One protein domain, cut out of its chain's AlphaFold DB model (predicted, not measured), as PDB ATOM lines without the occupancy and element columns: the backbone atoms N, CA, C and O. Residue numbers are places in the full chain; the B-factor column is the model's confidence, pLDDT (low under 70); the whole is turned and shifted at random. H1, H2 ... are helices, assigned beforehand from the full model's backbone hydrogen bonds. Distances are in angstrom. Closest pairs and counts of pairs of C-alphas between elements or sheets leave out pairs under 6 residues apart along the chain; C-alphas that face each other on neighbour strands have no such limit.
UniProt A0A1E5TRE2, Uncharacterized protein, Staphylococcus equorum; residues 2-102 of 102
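This is residues 2 to 102 of the 102 residues of an uncharacterized protein of Staphylococcus equorum (UniProt A0A1E5TRE2). Three helices, H1, H3 and H4, make a small bundle with their centres in a triangle, and the long helix H2 runs past it, packing on H3 with residues 40 to 51 alone, on the side away from H4. H2 makes the longest axis, and residues 55 to 61, where it ends and turns back toward H3, stick out. The printed part has 101 residues, with four named helices in the order H1, H2, H3, H4 and no named strand; the class is all helix. The whole is compact, with a radius of gyration of the C-alphas of 14.3 A, yet elongated, spanning 46 by 26 by 24 A.

H1, residues 2 to 19, H3, residues 64 to 75, and H4, residues 84 to 101, form a bundle, a group of helices set together lengthwise. H1 touches H3 at a shallow tilt of 14 degrees, the same way; their closest C-alphas, of Gly 10 and Ile 70, are 6.4 A apart. H1 touches H4 at a shallow tilt of 18 degrees, opposite ways, with the C-alphas of Ala 3 and Val 99 the closest at 5.5 A. H3 and H4 are a helical hairpin at a shallow tilt of 17 degrees; their closest C-alphas, of Gly 69 and Gly 91, are 3.8 A apart. H3 is the hub, touching three helices. The third is H2, residues 27 to 56, which touches H3 with residues 40 to 51 alone; the closest C-alphas, of Leu 44 and Ala 71, are 6.1 A apart. H2 and H3 are a helical hairpin too, at a tilt of 35.0 degrees, only just steep. H2 is apart from H1 and from H4. In H1, H2, H3 and H4 every O i to N i+4 pair is within hydrogen-bond range.

H1 begins at C-alpha 2, (-4.822, -30.675, 48.237), and measures 26.0 A from first to last C-alpha. H2, the longest, starts at C-alpha 27, (5.766, -22.670, 15.597), and measures 44.1 A. H3 measures 16.2 A, and H4 measures 26.1 A, ending at C-alpha 101, (-2.020, -42.181, 53.108).

The two C-alphas farthest apart, of Glu 26 and Leu 58, are 47.1 A apart, while those of Ile 2 and Ser 102, the chain's last residue, are 9.7 A apart. The printed part has no cut, and the three links between helices are short. The mean pLDDT of the printed part is 72.6; residues 17 to 31, 41, 53 to 63, 79 to 82 and 102 are under 70.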
ATOM      1  N   ILE A   2      -6.109 -31.026  48.870       71.31
ATOM      2  CA  ILE A   2      -4.822 -30.675  48.237       71.31
ATOM      3  C   ILE A   2      -4.199 -31.872  47.494       71.31
ATOM      4  O   ILE A   2      -3.850 -31.735  46.330       71.31
ATOM      5  N   ALA A   3      -4.170 -33.066  48.103       71.38
ATOM      6  CA  ALA A   3      -3.626 -34.279  47.477       71.38
ATOM      7  C   ALA A   3      -4.297 -34.639  46.132       71.38
ATOM      8  O   ALA A   3      -3.617 -34.975  45.166       71.38
ATOM      9  N   ILE A   4      -5.625 -34.501  46.045       75.31
ATOM     10  CA  ILE A   4      -6.400 -34.783  44.826       75.31
ATOM     11  C   ILE A   4      -6.089 -33.747  43.737       75.31
ATOM     12  O   ILE A   4      -5.872 -34.113  42.586       75.31
ATOM     13  N   LEU A   5      -6.012 -32.460  44.094       77.69
ATOM     14  CA  LEU A   5      -5.642 -31.392  43.156       77.69
ATOM     15  C   LEU A   5      -4.225 -31.592  42.603       77.69
ATOM     16  O   LEU A   5      -4.006 -31.448  41.401       77.69
ATOM     17  N   SER A   6      -3.278 -31.983  43.456       70.81
ATOM     18  CA  SER A   6      -1.910 -32.300  43.046       70.81
ATOM     19  C   SER A   6      -1.839 -33.526  42.136       70.81
ATOM     20  O   SER A   6      -1.077 -33.518  41.171       70.81
ATOM     21  N   LEU A   7      -2.659 -34.550  42.389       75.94
ATOM     22  CA  LEU A   7      -2.772 -35.722  41.524       75.94
ATOM     23  C   LEU A   7      -3.310 -35.346  40.133       75.94
ATOM     24  O   LEU A   7      -2.717 -35.721  39.124       75.94
ATOM     25  N   VAL A   8      -4.386 -34.556  40.070       82.00
ATOM     26  CA  VAL A   8      -4.968 -34.072  38.804       82.00
ATOM     27  C   VAL A   8      -3.951 -33.245  38.017       82.00
ATOM     28  O   VAL A   8      -3.784 -33.456  36.815       82.00
ATOM     29  N   TYR A   9      -3.221 -32.353  38.691       79.06
ATOM     30  CA  TYR A   9      -2.141 -31.576  38.086       79.06
ATOM     31  C   TYR A   9      -1.033 -32.477  37.521       79.06
ATOM     32  O   TYR A   9      -0.636 -32.321  36.364       79.06
ATOM     33  N   GLY A  10      -0.580 -33.460  38.305       74.88
ATOM     34  CA  GLY A  10       0.440 -34.419  37.892       74.88
ATOM     35  C   GLY A  10       0.026 -35.235  36.666       74.88
ATOM     36  O   GLY A  10       0.821 -35.387  35.738       74.88
ATOM     37  N   ILE A  11      -1.224 -35.701  36.614       80.88
ATOM     38  CA  ILE A  11      -1.773 -36.459  35.478       80.88
ATOM     39  C   ILE A  11      -1.876 -35.582  34.228       80.88
ATOM     40  O   ILE A  11      -1.405 -35.988  33.164       80.88
ATOM     41  N   ALA A  12      -2.448 -34.380  34.341       80.25
ATOM     42  CA  ALA A  12      -2.633 -33.474  33.207       80.25
ATOM     43  C   ALA A  12      -1.296 -33.117  32.541       80.25
ATOM     44  O   ALA A  12      -1.167 -33.169  31.319       80.25
ATOM     45  N   ILE A  13      -0.279 -32.829  33.354       75.81
ATOM     46  CA  ILE A  13       1.079 -32.554  32.886       75.81
ATOM     47  C   ILE A  13       1.709 -33.796  32.270       75.81
ATOM     48  O   ILE A  13       2.227 -33.727  31.159       75.81
ATOM     49  N   SER A  14       1.628 -34.944  32.939       74.88
ATOM     50  CA  SER A  14       2.206 -36.193  32.433       74.88
ATOM     51  C   SER A  14       1.642 -36.570  31.062       74.88
ATOM     52  O   SER A  14       2.405 -36.894  30.155       74.88
ATOM     53  N   LEU A  15       0.321 -36.456  30.882       77.81
ATOM     54  CA  LEU A  15      -0.345 -36.665  29.596       77.81
ATOM     55  C   LEU A  15       0.143 -35.659  28.557       77.81
ATOM     56  O   LEU A  15       0.607 -36.055  27.491       77.81
ATOM     57  N   TRP A  16       0.114 -34.365  28.880       73.62
ATOM     58  CA  TRP A  16       0.587 -33.324  27.973       73.62
ATOM     59  C   TRP A  16       2.013 -33.602  27.484       73.62
ATOM     60  O   TRP A  16       2.298 -33.481  26.298       73.62
ATOM     61  N   PHE A  17       2.905 -34.052  28.370       66.25
ATOM     62  CA  PHE A  17       4.295 -34.319  28.018       66.25
ATOM     63  C   PHE A  17       4.535 -35.646  27.315       66.25
ATOM     64  O   PHE A  17       5.459 -35.707  26.506       66.25
ATOM     65  N   LEU A  18       3.764 -36.696  27.592       67.75
ATOM     66  CA  LEU A  18       3.858 -37.952  26.844       67.75
ATOM     67  C   LEU A  18       3.377 -37.786  25.398       67.75
ATOM     68  O   LEU A  18       3.950 -38.400  24.506       67.75
ATOM     69  N   PHE A  19       2.381 -36.926  25.170       66.88
ATOM     70  CA  PHE A  19       1.781 -36.712  23.852       66.88
ATOM     71  C   PHE A  19       2.392 -35.553  23.047       66.88
ATOM     72  O   PHE A  19       2.147 -35.462  21.844       66.88
ATOM     73  N   ILE A  20       3.199 -34.674  23.656       65.62
ATOM     74  CA  ILE A  20       3.976 -33.683  22.899       65.62
ATOM     75  C   ILE A  20       5.220 -34.361  22.316       65.62
ATOM     76  O   ILE A  20       6.238 -34.565  22.985       65.62
ATOM     77  N   ASP A  21       5.136 -34.731  21.041       54.09
ATOM     78  CA  ASP A  21       6.321 -35.119  20.295       54.09
ATOM     79  C   ASP A  21       7.160 -33.859  20.034       54.09
ATOM     80  O   ASP A  21       6.731 -32.914  19.362       54.09
ATOM     81  N   ARG A  22       8.364 -33.807  20.623       55.16
ATOM     82  CA  ARG A  22       9.290 -32.669  20.474       55.16
ATOM     83  C   ARG A  22       9.684 -32.439  19.010       55.16
ATOM     84  O   ARG A  22      10.150 -31.343  18.701       55.16
ATOM     85  N   ASN A  23       9.490 -33.432  18.142       52.56
ATOM     86  CA  ASN A  23       9.886 -33.378  16.739       52.56
ATOM     87  C   ASN A  23       8.809 -32.832  15.782       52.56
ATOM     88  O   ASN A  23       9.167 -32.445  14.676       52.56
ATOM     89  N   GLU A  24       7.539 -32.714  16.193       52.06
ATOM     90  CA  GLU A  24       6.421 -32.376  15.280       52.06
ATOM     91  C   GLU A  24       5.683 -31.068  15.616       52.06
ATOM     92  O   GLU A  24       4.681 -30.701  15.002       52.06
ATOM     93  N   SER A  25       6.154 -30.324  16.616       55.66
ATOM     94  CA  SER A  25       5.430 -29.149  17.098       55.66
ATOM     95  C   SER A  25       5.770 -27.899  16.260       55.66
ATOM     96  O   SER A  25       6.753 -27.201  16.533       55.66
ATOM     97  N   GLU A  26       4.954 -27.591  15.247       61.88
ATOM     98  CA  GLU A  26       5.022 -26.327  14.494       61.88
ATOM     99  C   GLU A  26       4.908 -25.086  15.408       61.88
ATOM    100  O   GLU A  26       4.218 -25.093  16.433       61.88
ATOM    101  N   GLY A  27       5.614 -24.016  15.009       64.88
ATOM    102  CA  GLY A  27       5.766 -22.670  15.597       64.88
ATOM    103  C   GLY A  27       5.146 -22.363  16.970       64.88
ATOM    104  O   GLY A  27       5.867 -22.058  17.926       64.88
ATOM    105  N   LEU A  28       3.815 -22.393  17.076       63.06
ATOM    106  CA  LEU A  28       3.073 -22.021  18.284       63.06
ATOM    107  C   LEU A  28       3.260 -23.033  19.428       63.06
ATOM    108  O   LEU A  28       3.510 -22.638  20.569       63.06
ATOM    109  N   LYS A  29       3.211 -24.338  19.126       65.38
ATOM    110  CA  LYS A  29       3.371 -25.400  20.134       65.38
ATOM    111  C   LYS A  29       4.772 -25.380  20.741       65.38
ATOM    112  O   LYS A  29       4.920 -25.581  21.946       65.38
ATOM    113  N   LYS A  30       5.788 -25.030  19.945       67.62
ATOM    114  CA  LYS A  30       7.178 -24.901  20.403       67.62
ATOM    115  C   LYS A  30       7.348 -23.740  21.384       67.62
ATOM    116  O   LYS A  30       7.986 -23.911  22.419       67.62
ATOM    117  N   LYS A  31       6.730 -22.583  21.101       68.88
ATOM    118  CA  LYS A  31       6.718 -21.419  22.008       68.88
ATOM    119  C   LYS A  31       6.013 -21.724  23.330       68.88
ATOM    120  O   LYS A  31       6.566 -21.430  24.386       68.88
ATOM    121  N   ILE A  32       4.839 -22.355  23.277       70.31
ATOM    122  CA  ILE A  32       4.081 -22.736  24.478       70.31
ATOM    123  C   ILE A  32       4.881 -23.744  25.307       70.31
ATOM    124  O   ILE A  32       5.051 -23.558  26.507       70.31
ATOM    125  N   THR A  33       5.452 -24.765  24.666       70.94
ATOM    126  CA  THR A  33       6.281 -25.773  25.345       70.94
ATOM    127  C   THR A  33       7.504 -25.146  26.011       70.94
ATOM    128  O   THR A  33       7.816 -25.492  27.147       70.94
ATOM    129  N   ALA A  34       8.174 -24.196  25.350       70.81
ATOM    130  CA  ALA A  34       9.310 -23.475  25.923       70.81
ATOM    131  C   ALA A  34       8.908 -22.627  27.143       70.81
ATOM    132  O   ALA A  34       9.595 -22.657  28.161       70.81
ATOM    133  N   MET A  35       7.770 -21.931  27.071       73.75
ATOM    134  CA  MET A  35       7.232 -21.154  28.191       73.75
ATOM    135  C   MET A  35       6.860 -22.054  29.379       73.75
ATOM    136  O   MET A  35       7.208 -21.746  30.516       73.75
ATOM    137  N   PHE A  36       6.236 -23.207  29.122       71.25
ATOM    138  CA  PHE A  36       5.962 -24.217  30.149       71.25
ATOM    139  C   PHE A  36       7.238 -24.818  30.743       71.25
ATOM    140  O   PHE A  36       7.266 -25.121  31.933       71.25
ATOM    141  N   LEU A  37       8.299 -24.987  29.951       70.44
ATOM    142  CA  LEU A  37       9.597 -25.445  30.451       70.44
ATOM    143  C   LEU A  37      10.228 -24.413  31.392       70.44
ATOM    144  O   LEU A  37      10.698 -24.781  32.465       70.44
ATOM    145  N   MET A  38      10.190 -23.130  31.019       72.81
ATOM    146  CA  MET A  38      10.667 -22.038  31.874       72.81
ATOM    147  C   MET A  38       9.876 -21.973  33.181       72.81
ATOM    148  O   MET A  38      10.474 -21.971  34.255       72.81
ATOM    149  N   LEU A  39       8.544 -22.012  33.109       75.31
ATOM    150  CA  LEU A  39       7.689 -22.020  34.296       75.31
ATOM    151  C   LEU A  39       8.006 -23.214  35.209       75.31
ATOM    152  O   LEU A  39       8.159 -23.044  36.417       75.31
ATOM    153  N   ASN A  40       8.174 -24.409  34.633       72.12
ATOM    154  CA  ASN A  40       8.533 -25.599  35.399       72.12
ATOM    155  C   ASN A  40       9.917 -25.496  36.038       72.12
ATOM    156  O   ASN A  40      10.072 -25.928  37.171       72.12
ATOM    157  N   SER A  41      10.907 -24.899  35.369       68.69
ATOM    158  CA  SER A  41      12.230 -24.693  35.972       68.69
ATOM    159  C   SER A  41      12.174 -23.778  37.201       68.69
ATOM    160  O   SER A  41      12.807 -24.072  38.212       68.69
ATOM    161  N   VAL A  42      11.348 -22.726  37.159       75.81
ATOM    162  CA  VAL A  42      11.123 -21.831  38.303       75.81
ATOM    163  C   VAL A  42      10.420 -22.568  39.442       75.81
ATOM    164  O   VAL A  42      10.858 -22.486  40.587       75.81
ATOM    165  N   LEU A  43       9.371 -23.341  39.137       74.25
ATOM    166  CA  LEU A  43       8.693 -24.182  40.128       74.25
ATOM    167  C   LEU A  43       9.643 -25.200  40.769       74.25
ATOM    168  O   LEU A  43       9.581 -25.403  41.976       74.25
ATOM    169  N   LEU A  44      10.541 -25.799  39.986       73.94
ATOM    170  CA  LEU A  44      11.492 -26.791  40.476       73.94
ATOM    171  C   LEU A  44      12.479 -26.183  41.474       73.94
ATOM    172  O   LEU A  44      12.769 -26.798  42.494       73.94
ATOM    173  N   ILE A  45      12.944 -24.957  41.216       76.62
ATOM    174  CA  ILE A  45      13.793 -24.206  42.151       76.62
ATOM    175  C   ILE A  45      13.028 -23.922  43.446       76.62
ATOM    176  O   ILE A  45      13.554 -24.167  44.529       76.62
ATOM    177  N   ILE A  46      11.777 -23.461  43.353       77.12
ATOM    178  CA  ILE A  46      10.936 -23.195  44.528       77.12
ATOM    179  C   ILE A  46      10.733 -24.480  45.343       77.12
ATOM    180  O   ILE A  46      10.931 -24.473  46.557       77.12
ATOM    181  N   PHE A  47      10.404 -25.598  44.693       72.19
ATOM    182  CA  PHE A  47      10.230 -26.880  45.372       72.19
ATOM    183  C   PHE A  47      11.525 -27.430  45.962       72.19
ATOM    184  O   PHE A  47      11.494 -27.966  47.066       72.19
ATOM    185  N   ALA A  48      12.662 -27.263  45.285       72.12
ATOM    186  CA  ALA A  48      13.963 -27.645  45.821       72.12
ATOM    187  C   ALA A  48      14.312 -26.830  47.075       72.12
ATOM    188  O   ALA A  48      14.744 -27.406  48.070       72.12
ATOM    189  N   VAL A  49      14.069 -25.514  47.068       76.56
ATOM    190  CA  VAL A  49      14.290 -24.645  48.235       76.56
ATOM    191  C   VAL A  49      13.373 -25.039  49.393       76.56
ATOM    192  O   VAL A  49      13.853 -25.205  50.511       76.56
ATOM    193  N   ILE A  50      12.079 -25.257  49.134       74.00
ATOM    194  CA  ILE A  50      11.126 -25.723  50.154       74.00
ATOM    195  C   ILE A  50      11.560 -27.085  50.713       74.00
ATOM    196  O   ILE A  50      11.574 -27.271  51.927       74.00
ATOM    197  N   GLY A  51      11.953 -28.022  49.848       70.19
ATOM    198  CA  GLY A  51      12.436 -29.343  50.250       70.19
ATOM    199  C   GLY A  51      13.694 -29.273  51.116       70.19
ATOM    200  O   GLY A  51      13.752 -29.916  52.161       70.19
ATOM    201  N   LEU A  52      14.677 -28.449  50.738       71.69
ATOM    202  CA  LEU A  52      15.912 -28.250  51.503       71.69
ATOM    203  C   LEU A  52      15.649 -27.617  52.871       71.69
ATOM    204  O   LEU A  52      16.154 -28.116  53.875       71.69
ATOM    205  N   LEU A  53      14.818 -26.571  52.930       69.94
ATOM    206  CA  LEU A  53      14.403 -25.953  54.193       69.94
ATOM    207  C   LEU A  53      13.746 -26.979  55.127       69.94
ATOM    208  O   LEU A  53      13.979 -26.961  56.332       69.94
ATOM    209  N   LYS A  54      12.983 -27.926  54.570       66.69
ATOM    210  CA  LYS A  54      12.290 -28.958  55.347       66.69
ATOM    211  C   LYS A  54      13.185 -30.092  55.835       66.69
ATOM    212  O   LYS A  54      12.963 -30.575  56.942       66.69
ATOM    213  N   ILE A  55      14.203 -30.482  55.065       65.31
ATOM    214  CA  ILE A  55      15.234 -31.428  55.528       65.31
ATOM    215  C   ILE A  55      15.972 -30.848  56.742       65.31
ATOM    216  O   ILE A  55      16.244 -31.570  57.697       65.31
ATOM    217  N   ILE A  56      16.246 -29.539  56.724       65.94
ATOM    218  CA  ILE A  56      16.902 -28.831  57.832       65.94
ATOM    219  C   ILE A  56      15.977 -28.734  59.059       65.94
ATOM    220  O   ILE A  56      16.450 -28.858  60.185       65.94
ATOM    221  N   GLU A  57      14.664 -28.568  58.864       61.50
ATOM    222  CA  GLU A  57      13.672 -28.489  59.952       61.50
ATOM    223  C   GLU A  57      13.228 -29.846  60.543       61.50
ATOM    224  O   GLU A  57      12.414 -29.847  61.464       61.50
ATOM    225  N   LEU A  58      13.717 -30.995  60.050       54.56
ATOM    226  CA  LEU A  58      13.332 -32.351  60.507       54.56
ATOM    227  C   LEU A  58      11.799 -32.539  60.677       54.56
ATOM    228  O   LEU A  58      11.319 -33.202  61.595       54.56
ATOM    229  N   SER A  59      11.013 -31.889  59.816       52.22
ATOM    230  CA  SER A  59       9.572 -31.695  60.006       52.22
ATOM    231  C   SER A  59       8.748 -32.825  59.371       52.22
ATOM    232  O   SER A  59       8.894 -33.109  58.181       52.22
ATOM    233  N   ASN A  60       7.835 -33.427  60.150       54.97
ATOM    234  CA  ASN A  60       6.777 -34.353  59.708       54.97
ATOM    235  C   ASN A  60       5.725 -33.627  58.846       54.97
ATOM    236  O   ASN A  60       4.582 -33.441  59.256       54.97
ATOM    237  N   PHE A  61       6.120 -33.150  57.668       59.66
ATOM    238  CA  PHE A  61       5.216 -32.405  56.801       59.66
ATOM    239  C   PHE A  61       4.321 -33.355  55.993       59.66
ATOM    240  O   PHE A  61       4.785 -34.066  55.094       59.66
ATOM    241  N   GLU A  62       3.019 -33.323  56.286       59.50
ATOM    242  CA  GLU A  62       1.963 -33.824  55.404       59.50
ATOM    243  C   GLU A  62       2.059 -33.069  54.065       59.50
ATOM    244  O   GLU A  62       1.709 -31.896  53.958       59.50
ATOM    245  N   GLY A  63       2.629 -33.711  53.041       67.38
ATOM    246  CA  GLY A  63       2.845 -33.095  51.725       67.38
ATOM    247  C   GLY A  63       4.250 -33.254  51.145       67.38
ATOM    248  O   GLY A  63       4.464 -32.890  49.991       67.38
ATOM    249  N   THR A  64       5.201 -33.850  51.872       75.75
ATOM    250  CA  THR A  64       6.538 -34.171  51.326       75.75
ATOM    251  C   THR A  64       6.454 -35.076  50.094       75.75
ATOM    252  O   THR A  64       7.134 -34.839  49.097       75.75
ATOM    253  N   LEU A  65       5.559 -36.070  50.113       74.50
ATOM    254  CA  LEU A  65       5.308 -36.947  48.965       74.50
ATOM    255  C   LEU A  65       4.671 -36.191  47.789       74.50
ATOM    256  O   LEU A  65       4.988 -36.481  46.637       74.50
ATOM    257  N   ILE A  66       3.827 -35.188  48.065       79.69
ATOM    258  CA  ILE A  66       3.256 -34.311  47.033       79.69
ATOM    259  C   ILE A  66       4.364 -33.521  46.338       79.69
ATOM    260  O   ILE A  66       4.456 -33.528  45.112       79.69
ATOM    261  N   LEU A  67       5.217 -32.862  47.124       79.19
ATOM    262  CA  LEU A  67       6.331 -32.058  46.622       79.19
ATOM    263  C   LEU A  67       7.299 -32.908  45.794       79.19
ATOM    264  O   LEU A  67       7.674 -32.519  44.689       79.19
ATOM    265  N   LEU A  68       7.642 -34.097  46.292       81.19
ATOM    266  CA  LEU A  68       8.514 -35.039  45.599       81.19
ATOM    267  C   LEU A  68       7.881 -35.562  44.303       81.19
ATOM    268  O   LEU A  68       8.546 -35.618  43.270       81.19
ATOM    269  N   GLY A  69       6.590 -35.894  44.332       82.62
ATOM    270  CA  GLY A  69       5.853 -36.343  43.155       82.62
ATOM    271  C   GLY A  69       5.830 -35.294  42.044       82.62
ATOM    272  O   GLY A  69       6.129 -35.601  40.889       82.62
ATOM    273  N   ILE A  70       5.566 -34.034  42.403       82.50
ATOM    274  CA  ILE A  70       5.580 -32.914  41.455       82.50
ATOM    275  C   ILE A  70       6.999 -32.669  40.926       82.50
ATOM    276  O   ILE A  70       7.175 -32.566  39.713       82.50
ATOM    277  N   ALA A  71       8.017 -32.641  41.790       82.56
ATOM    278  CA  ALA A  71       9.405 -32.431  41.379       82.56
ATOM    279  C   ALA A  71       9.889 -33.506  40.391       82.56
ATOM    280  O   ALA A  71      10.558 -33.184  39.411       82.56
ATOM    281  N   MET A  72       9.503 -34.768  40.591       84.00
ATOM    282  CA  MET A  72       9.852 -35.867  39.684       84.00
ATOM    283  C   MET A  72       9.159 -35.728  38.326       84.00
ATOM    284  O   MET A  72       9.808 -35.855  37.287       84.00
ATOM    285  N   ILE A  73       7.875 -35.362  38.305       83.25
ATOM    286  CA  ILE A  73       7.167 -35.067  37.050       83.25
ATOM    287  C   ILE A  73       7.821 -33.883  36.327       83.25
ATOM    288  O   ILE A  73       7.961 -33.911  35.105       83.25
ATOM    289  N   GLN A  74       8.289 -32.869  37.052       78.00
ATOM    290  CA  GLN A  74       8.989 -31.734  36.455       78.00
ATOM    291  C   GLN A  74      10.413 -32.069  35.981       78.00
ATOM    292  O   GLN A  74      10.838 -31.578  34.939       78.00
ATOM    293  N   LEU A  75      11.139 -32.949  36.672       78.75
ATOM    294  CA  LEU A  75      12.444 -33.465  36.231       78.75
ATOM    295  C   LEU A  75      12.339 -34.202  34.890       78.75
ATOM    296  O   LEU A  75      13.215 -34.062  34.036       78.75
ATOM    297  N   SER A  76      11.219 -34.894  34.651       77.88
ATOM    298  CA  SER A  76      10.940 -35.564  33.371       77.88
ATOM    299  C   SER A  76      10.982 -34.622  32.154       77.88
ATOM    300  O   SER A  76      11.170 -35.066  31.021       77.88
ATOM    301  N   LEU A  77      10.843 -33.313  32.376       71.31
ATOM    302  CA  LEU A  77      10.863 -32.270  31.347       71.31
ATOM    303  C   LEU A  77      12.265 -31.934  30.857       71.31
ATOM    304  O   LEU A  77      12.442 -31.511  29.711       71.31
ATOM    305  N   LEU A  78      13.246 -32.081  31.739       70.75
ATOM    306  CA  LEU A  78      14.646 -31.779  31.473       70.75
ATOM    307  C   LEU A  78      15.349 -32.980  30.830       70.75
ATOM    308  O   LEU A  78      16.304 -32.805  30.076       70.75
ATOM    309  N   GLU A  79      14.825 -34.185  31.056       69.19
ATOM    310  CA  GLU A  79      15.445 -35.441  30.643       69.19
ATOM    311  C   GLU A  79      15.068 -35.928  29.234       69.19
ATOM    312  O   GLU A  79      14.002 -35.634  28.682       69.19
ATOM    313  N   LYS A  80      15.983 -36.687  28.615       63.62
ATOM    314  CA  LYS A  80      15.802 -37.230  27.253       63.62
ATOM    315  C   LYS A  80      14.849 -38.438  27.252       63.62
ATOM    316  O   LYS A  80      14.705 -39.147  28.246       63.62
ATOM    317  N   ASN A  81      14.245 -38.709  26.086       66.56
ATOM    318  CA  ASN A  81      13.114 -39.638  25.879       66.56
ATOM    319  C   ASN A  81      13.198 -41.015  26.568       66.56
ATOM    320  O   ASN A  81      12.154 -41.582  26.865       66.56
ATOM    321  N   LYS A  82      14.387 -41.570  26.833       68.38
ATOM    322  CA  LYS A  82      14.520 -42.901  27.452       68.38
ATOM    323  C   LYS A  82      14.244 -42.922  28.960       68.38
ATOM    324  O   LYS A  82      13.770 -43.934  29.456       68.38
ATOM    325  N   VAL A  83      14.530 -41.834  29.680       74.38
ATOM    326  CA  VAL A  83      14.405 -41.781  31.153       74.38
ATOM    327  C   VAL A  83      13.159 -41.005  31.585       74.38
ATOM    328  O   VAL A  83      12.624 -41.219  32.668       74.38
ATOM    329  N   LYS A  84      12.623 -40.165  30.695       74.31
ATOM    330  CA  LYS A  84      11.394 -39.388  30.890       74.31
ATOM    331  C   LYS A  84      10.199 -40.197  31.445       74.31
ATOM    332  O   LYS A  84       9.591 -39.716  32.400       74.31
ATOM    333  N   PRO A  85       9.868 -41.410  30.948       78.25
ATOM    334  CA  PRO A  85       8.749 -42.183  31.493       78.25
ATOM    335  C   PRO A  85       8.977 -42.603  32.948       78.25
ATOM    336  O   PRO A  85       8.038 -42.604  33.735       78.25
ATOM    337  N   LEU A  86      10.224 -42.910  33.326       83.12
ATOM    338  CA  LEU A  86      10.582 -43.328  34.684       83.12
ATOM    339  C   LEU A  86      10.240 -42.235  35.703       83.12
ATOM    340  O   LEU A  86       9.584 -42.504  36.705       83.12
ATOM    341  N   TYR A  87      10.634 -40.994  35.413       81.31
ATOM    342  CA  TYR A  87      10.350 -39.835  36.257       81.31
ATOM    343  C   TYR A  87       8.849 -39.553  36.383       81.31
ATOM    344  O   TYR A  87       8.367 -39.254  37.474       81.31
ATOM    345  N   ILE A  88       8.106 -39.703  35.282       82.56
ATOM    346  CA  ILE A  88       6.648 -39.548  35.261       82.56
ATOM    347  C   ILE A  88       5.978 -40.617  36.128       82.56
ATOM    348  O   ILE A  88       5.191 -40.278  37.009       82.56
ATOM    349  N   TYR A  89       6.303 -41.898  35.924       83.69
ATOM    350  CA  TYR A  89       5.702 -42.989  36.693       83.69
ATOM    351  C   TYR A  89       6.053 -42.909  38.172       83.69
ATOM    352  O   TYR A  89       5.182 -43.098  39.015       83.69
ATOM    353  N   PHE A  90       7.302 -42.577  38.494       84.56
ATOM    354  CA  PHE A  90       7.732 -42.415  39.874       84.56
ATOM    355  C   PHE A  90       7.013 -41.242  40.554       84.56
ATOM    356  O   PHE A  90       6.516 -41.382  41.671       84.56
ATOM    357  N   GLY A  91       6.894 -40.098  39.874       84.81
ATOM    358  CA  GLY A  91       6.188 -38.945  40.419       84.81
ATOM    359  C   GLY A  91       4.682 -39.176  40.580       84.81
ATOM    360  O   GLY A  91       4.112 -38.820  41.610       84.81
ATOM    361  N   LEU A  92       4.043 -39.853  39.620       84.75
ATOM    362  CA  LEU A  92       2.642 -40.272  39.733       84.75
ATOM    363  C   LEU A  92       2.437 -41.271  40.876       84.75
ATOM    364  O   LEU A  92       1.487 -41.116  41.636       84.75
ATOM    365  N   ALA A  93       3.329 -42.251  41.041       84.50
ATOM    366  CA  ALA A  93       3.259 -43.206  42.144       84.50
ATOM    367  C   ALA A  93       3.317 -42.496  43.503       84.50
ATOM    368  O   ALA A  93       2.502 -42.786  44.373       84.50
ATOM    369  N   MET A  94       4.208 -41.511  43.662       83.69
ATOM    370  CA  MET A  94       4.293 -40.696  44.880       83.69
ATOM    371  C   MET A  94       3.002 -39.918  45.160       83.69
ATOM    372  O   MET A  94       2.535 -39.895  46.298       83.69
ATOM    373  N   LEU A  95       2.388 -39.324  44.130       81.62
ATOM    374  CA  LEU A  95       1.112 -38.617  44.271       81.62
ATOM    375  C   LEU A  95      -0.036 -39.571  44.632       81.62
ATOM    376  O   LEU A  95      -0.853 -39.237  45.485       81.62
ATOM    377  N   ILE A  96      -0.080 -40.760  44.023       83.44
ATOM    378  CA  ILE A  96      -1.080 -41.794  44.318       83.44
ATOM    379  C   ILE A  96      -0.931 -42.271  45.764       83.44
ATOM    380  O   ILE A  96      -1.901 -42.248  46.516       83.44
ATOM    381  N   ILE A  97       0.282 -42.652  46.174       80.81
ATOM    382  CA  ILE A  97       0.579 -43.090  47.543       80.81
ATOM    383  C   ILE A  97       0.175 -42.002  48.543       80.81
ATOM    384  O   ILE A  97      -0.465 -42.301  49.545       80.81
ATOM    385  N   ASN A  98       0.464 -40.733  48.244       80.50
ATOM    386  CA  ASN A  98       0.049 -39.628  49.100       80.50
ATOM    387  C   ASN A  98      -1.478 -39.503  49.223       80.50
ATOM    388  O   ASN A  98      -1.960 -39.148  50.290       80.50
ATOM    389  N   VAL A  99      -2.248 -39.763  48.162       80.19
ATOM    390  CA  VAL A  99      -3.723 -39.764  48.233       80.19
ATOM    391  C   VAL A  99      -4.251 -40.914  49.094       80.19
ATOM    392  O   VAL A  99      -5.278 -40.746  49.732       80.19
ATOM    393  N   PHE A 100      -3.569 -42.060  49.127       77.25
ATOM    394  CA  PHE A 100      -3.983 -43.210  49.941       77.25
ATOM    395  C   PHE A 100      -3.577 -43.114  51.417       77.25
ATOM    396  O   PHE A 100      -4.198 -43.769  52.250       77.25
ATOM    397  N   ILE A 101      -2.524 -42.356  51.734       75.56
ATOM    398  CA  ILE A 101      -2.020 -42.181  53.108       75.56
ATOM    399  C   ILE A 101      -2.649 -40.956  53.803       75.56
ATOM    400  O   ILE A 101      -2.682 -40.915  55.031       75.56
ATOM    401  N   SER A 102      -3.123 -39.969  53.033       66.12
ATOM    402  CA  SER A 102      -3.746 -38.725  53.516       66.12
ATOM    403  C   SER A 102      -5.250 -38.846  53.722       66.12
ATOM    404  O   SER A 102      -5.755 -37.973  54.464       66.12
TER     405      SER A 102